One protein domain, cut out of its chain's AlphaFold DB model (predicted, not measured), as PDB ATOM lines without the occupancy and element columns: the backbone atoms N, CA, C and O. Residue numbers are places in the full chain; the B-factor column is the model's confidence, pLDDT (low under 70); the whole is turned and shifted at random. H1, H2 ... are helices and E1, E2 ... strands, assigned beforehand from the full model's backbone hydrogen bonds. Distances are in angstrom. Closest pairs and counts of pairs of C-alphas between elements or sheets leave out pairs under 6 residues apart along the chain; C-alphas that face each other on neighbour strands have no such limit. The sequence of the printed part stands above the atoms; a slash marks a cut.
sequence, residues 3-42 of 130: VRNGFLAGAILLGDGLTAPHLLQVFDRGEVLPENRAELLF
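AT A GLANCE: This is residues 3 to 42 of the 130 residues of the protein "Fer2_BFD domain-containing protein" of Chloroflexi bacterium (UniProt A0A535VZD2). The helix H1 has the short strand E1 beside it, and the stretch after E1 runs out and turns back at residues 15 to 18 into H1. After H1 the backbone folds back to the short helix H2. The 40 printed residues hold one named strand and two named helices, in the order E1, H1, H2; the class is mixed, with 18 residues, under half, in named elements. The whole is compact, with a radius of gyration of the C-alphas of 9.7 A and spans of 27 by 20 by 13 A.

IN THESE COORDINATES: E1, residues 7 to 10, begins at C-alpha 7 (126.509, 126.597, 92.499). H1, residues 20 to 29, is 14.2 A long. H2, residues 37 to 40, ends at C-alpha 40 (129.628, 117.914, 84.745).

HOW THE PARTS SIT: Residues 3 to 4 pair with residues 7 to 8 of E1, antiparallel; E1 pairs with no named strand. The closest C-alphas of E1 and H1, those of Leu 8 and Phe 27, are 5.4 A apart. H1 and H2 are close but not clearly touching; their closest C-alphas, of Leu 23 and Leu 40, are 7.0 A apart. E1 and H2 are apart. In H1 every O i to N i+4 pair is within hydrogen-bond range; H2 is too short for one.

THE WHOLE: The farthest C-alphas, of Asn 5 and Asp 16, are 27.5 A apart. The printed part has no cut, and both links are short. Residues 16 to 18 have pLDDT under 70.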
ATOM      1  N   VAL A   3     121.128 122.447  92.491       87.69
ATOM      2  CA  VAL A   3     121.870 123.670  92.140       87.69
ATOM      3  C   VAL A   3     121.183 124.876  92.772       87.69
ATOM      4  O   VAL A   3     119.961 124.997  92.676       87.69
ATOM      5  N   ARG A   4     121.948 125.770  93.403       85.44
ATOM      6  CA  ARG A   4     121.454 127.024  93.997       85.44
ATOM      7  C   ARG A   4     122.351 128.177  93.575       85.44
ATOM      8  O   ARG A   4     123.559 128.088  93.738       85.44
ATOM      9  N   ASN A   5     121.767 129.247  93.037       86.75
ATOM     10  CA  ASN A   5     122.493 130.441  92.576       86.75
ATOM     11  C   ASN A   5     123.639 130.137  91.590       86.75
ATOM     12  O   ASN A   5     124.654 130.817  91.594       86.75
ATOM     13  N   GLY A   6     123.493 129.089  90.773       84.31
ATOM     14  CA  GLY A   6     124.547 128.649  89.856       84.31
ATOM     15  C   GLY A   6     125.636 127.779  90.491       84.31
ATOM     16  O   GLY A   6     126.524 127.359  89.768       84.31
ATOM     17  N   PHE A   7     125.551 127.448  91.783       86.50
ATOM     18  CA  PHE A   7     126.509 126.597  92.499       86.50
ATOM     19  C   PHE A   7     125.939 125.210  92.793       86.50
ATOM     20  O   PHE A   7     124.732 125.042  93.016       86.50
ATOM     21  N   LEU A   8     126.815 124.207  92.844       86.69
ATOM     22  CA  LEU A   8     126.450 122.859  93.264       86.69
ATOM     23  C   LEU A   8     126.140 122.840  94.767       86.69
ATOM     24  O   LEU A   8     127.014 123.090  95.585       86.69
ATOM     25  N   ALA A   9     124.895 122.521  95.130       87.56
ATOM     26  CA  ALA A   9     124.460 122.394  96.524       87.56
ATOM     27  C   ALA A   9     124.434 120.934  97.011       87.56
ATOM     28  O   ALA A   9     124.373 120.682  98.210       87.56
ATOM     29  N   GLY A  10     124.454 119.968  96.090       84.50
ATOM     30  CA  GLY A  10     124.555 118.548  96.414       84.50
ATOM     31  C   GLY A  10     124.275 117.649  95.214       84.50
ATOM     32  O   GLY A  10     123.584 118.036  94.270       84.50
ATOM     33  N   ALA A  11     124.781 116.422  95.235       84.69
ATOM     34  CA  ALA A  11     124.515 115.426  94.203       84.69
ATOM     35  C   ALA A  11     124.368 114.032  94.817       84.69
ATOM     36  O   ALA A  11     125.031 113.703  95.792       84.69
ATOM     37  N   ILE A  12     123.490 113.226  94.222       82.62
ATOM     38  CA  ILE A  12     123.388 111.788  94.470       82.62
ATOM     39  C   ILE A  12     123.764 111.135  93.144       82.62
ATOM     40  O   ILE A  12     123.170 111.481  92.119       82.62
ATOM     41  N   LEU A  13     124.764 110.258  93.166       77.69
ATOM     42  CA  LEU A  13     125.201 109.483  92.008       77.69
ATOM     43  C   LEU A  13     124.782 108.029  92.203       77.69
ATOM     44  O   LEU A  13     124.959 107.468  93.283       77.69
ATOM     45  N   LEU A  14     124.232 107.436  91.151       76.88
ATOM     46  CA  LEU A  14     123.849 106.031  91.088       76.88
ATOM     47  C   LEU A  14     124.498 105.454  89.829       76.88
ATOM     48  O   LEU A  14     124.221 105.947  88.737       76.88
ATOM     49  N   GLY A  15     125.362 104.450  89.974       74.06
ATOM     50  CA  GLY A  15     126.135 103.880  88.864       74.06
ATOM     51  C   GLY A  15     127.640 103.957  89.107       74.06
ATOM     52  O   GLY A  15     128.082 103.829  90.250       74.06
ATOM     53  N   ASP A  16     128.430 104.138  88.042       64.00
ATOM     54  CA  ASP A  16     129.873 104.313  88.196       64.00
ATOM     55  C   ASP A  16     130.179 105.610  88.969       64.00
ATOM     56  O   ASP A  16     129.551 106.655  88.795       64.00
ATOM     57  N   GLY A  17     131.109 105.510  89.916       64.75
ATOM     58  CA  GLY A  17     131.507 106.626  90.766       64.75
ATOM     59  C   GLY A  17     132.568 107.519  90.127       64.75
ATOM     60  O   GLY A  17     133.163 108.318  90.849       64.75
ATOM     61  N   LEU A  18     132.859 107.383  88.827       67.88
ATOM     62  CA  LEU A  18     133.988 108.068  88.186       67.88
ATOM     63  C   LEU A  18     133.775 109.582  88.132       67.88
ATOM     64  O   LEU A  18     134.736 110.346  88.201       67.88
ATOM     65  N   THR A  19     132.517 110.020  88.101       73.81
ATOM     66  CA  THR A  19     132.131 111.438  88.124       73.81
ATOM     67  C   THR A  19     132.097 112.020  89.545       73.81
ATOM     68  O   THR A  19     132.153 113.239  89.728       73.81
ATOM     69  N   ALA A  20     132.040 111.181  90.587       78.44
ATOM     70  CA  ALA A  20     131.935 111.646  91.971       78.44
ATOM     71  C   ALA A  20     133.101 112.561  92.409       78.44
ATOM     72  O   ALA A  20     132.819 113.590  93.020       78.44
ATOM     73  N   PRO A  21     134.383 112.280  92.089       74.38
ATOM     74  CA  PRO A  21     135.508 113.146  92.453       74.38
ATOM     75  C   PRO A  21     135.419 114.536  91.827       74.38
ATOM     76  O   PRO A  21     135.693 115.522  92.504       74.38
ATOM     77  N   HIS A  22     135.004 114.610  90.559       78.81
ATOM     78  CA  HIS A  22     134.839 115.873  89.846       78.81
ATOM     79  C   HIS A  22     133.725 116.720  90.475       78.81
ATOM     80  O   HIS A  22     133.947 117.880  90.815       78.81
ATOM     81  N   LEU A  23     132.555 116.125  90.734       82.44
ATOM     82  CA  LEU A  23     131.451 116.826  91.400       82.44
ATOM     83  C   LEU A  23     131.802 117.242  92.832       82.44
ATOM     84  O   LEU A  23     131.413 118.327  93.256       82.44
ATOM     85  N   LEU A  24     132.554 116.416  93.567       81.25
ATOM     86  CA  LEU A  24     133.031 116.767  94.905       81.25
ATOM     87  C   LEU A  24     133.989 117.963  94.851       81.25
ATOM     88  O   LEU A  24     133.888 118.864  95.672       81.25
ATOM     89  N   GLN A  25     134.884 118.005  93.861       78.06
ATOM     90  CA  GLN A  25     135.797 119.128  93.664       78.06
ATOM     91  C   GLN A  25     135.047 120.422  93.323       78.06
ATOM     92  O   GLN A  25     135.353 121.463  93.897       78.06
ATOM     93  N   VAL A  26     134.062 120.363  92.426       83.38
ATOM     94  CA  VAL A  26     133.220 121.520  92.070       83.38
ATOM     95  C   VAL A  26     132.419 122.013  93.280       83.38
ATOM     96  O   VAL A  26     132.305 123.220  93.495       83.38
ATOM     97  N   PHE A  27     131.910 121.090  94.102       84.19
ATOM     98  CA  PHE A  27     131.236 121.406  95.362       84.19
ATOM     99  C   PHE A  27     132.182 122.081  96.368       84.19
ATOM    100  O   PHE A  27     131.872 123.166  96.852       84.19
ATOM    101  N   ASP A  28     133.352 121.490  96.634       78.12
ATOM    102  CA  ASP A  28     134.339 122.004  97.595       78.12
ATOM    103  C   ASP A  28     134.875 123.388  97.206       78.12
ATOM    104  O   ASP A  28     135.181 124.210  98.071       78.12
ATOM    105  N   ARG A  29     135.015 123.650  95.902       81.44
ATOM    106  CA  ARG A  29     135.527 124.928  95.390       81.44
ATOM    107  C   ARG A  29     134.462 126.015  95.280       81.44
ATOM    108  O   ARG A  29     134.828 127.181  95.155       81.44
ATOM    109  N   GLY A  30     133.178 125.657  95.323       81.75
ATOM    110  CA  GLY A  30     132.084 126.611  95.149       81.75
ATOM    111  C   GLY A  30     132.156 127.337  93.805       81.75
ATOM    112  O   GLY A  30     131.968 128.548  93.751       81.75
ATOM    113  N   GLU A  31     132.474 126.618  92.728       79.75
ATOM    114  CA  GLU A  31     132.580 127.202  91.388       79.75
ATOM    115  C   GLU A  31     131.193 127.397  90.751       79.75
ATOM    116  O   GLU A  31     130.261 126.617  90.986       79.75
ATOM    117  N   VAL A  32     131.053 128.448  89.934       84.06
ATOM    118  CA  VAL A  32     129.851 128.647  89.111       84.06
ATOM    119  C   VAL A  32     129.804 127.535  88.070       84.06
ATOM    120  O   VAL A  32     130.766 127.314  87.338       84.06
ATOM    121  N   LEU A  33     128.683 126.825  88.020       84.31
ATOM    122  CA  LEU A  33     128.504 125.701  87.116       84.31
ATOM    123  C   LEU A  33     128.431 126.165  85.653       84.31
ATOM    124  O   LEU A  33     127.846 127.218  85.384       84.31
ATOM    125  N   PRO A  34     128.951 125.363  84.705       80.06
ATOM    126  CA  PRO A  34     128.826 125.647  83.280       80.06
ATOM    127  C   PRO A  34     127.352 125.716  82.857       80.06
ATOM    128  O   PRO A  34     126.491 125.041  83.434       80.06
ATOM    129  N   GLU A  35     127.064 126.511  81.820       79.00
ATOM    130  CA  GLU A  35     125.709 126.637  81.261       79.00
ATOM    131  C   GLU A  35     125.160 125.269  80.835       79.00
ATOM    132  O   GLU A  35     124.026 124.907  81.168       79.00
ATOM    133  N   ASN A  36     126.000 124.465  80.179       80.75
ATOM    134  CA  ASN A  36     125.689 123.088  79.840       80.75
ATOM    135  C   ASN A  36     126.072 122.130  80.975       80.75
ATOM    136  O   ASN A  36     127.190 121.632  81.092       80.75
ATOM    137  N   ARG A  37     125.084 121.805  81.805       78.12
ATOM    138  CA  ARG A  37     125.266 120.946  82.984       78.12
ATOM    139  C   ARG A  37     125.618 119.497  82.649       78.12
ATOM    140  O   ARG A  37     126.067 118.781  83.541       78.12
ATOM    141  N   ALA A  38     125.408 119.055  81.408       76.44
ATOM    142  CA  ALA A  38     125.778 117.707  80.985       76.44
ATOM    143  C   ALA A  38     127.299 117.495  81.041       76.44
ATOM    144  O   ALA A  38     127.738 116.388  81.331       76.44
ATOM    145  N   GLU A  39     128.093 118.557  80.879       75.69
ATOM    146  CA  GLU A  39     129.563 118.517  80.946       75.69
ATOM    147  C   GLU A  39     130.088 118.125  82.334       75.69
ATOM    148  O   GLU A  39     131.181 117.582  82.466       75.69
ATOM    149  N   LEU A  40     129.289 118.338  83.386       74.38
ATOM    150  CA  LEU A  40     129.628 117.914  84.745       74.38
ATOM    151  C   LEU A  40     129.476 116.404  84.946       74.38
ATOM    152  O   LEU A  40     130.117 115.844  85.833       74.38
ATOM    153  N   LEU A  41     128.585 115.778  84.169       74.69
ATOM    154  CA  LEU A  41     128.250 114.355  84.249       74.69
ATOM    155  C   LEU A  41     129.066 113.529  83.260       74.69
ATOM    156  O   LEU A  41     129.518 112.436  83.594       74.69
ATOM    157  N   PHE A  42     129.267 114.094  82.075       73.25
ATOM    158  CA  PHE A  42     130.052 113.553  80.982       73.25
ATOM    159  C   PHE A  42     131.199 114.527  80.735       73.25
ATOM    160  O   PHE A  42     131.076 115.385  79.857       73.25
TER     161      PHE A  42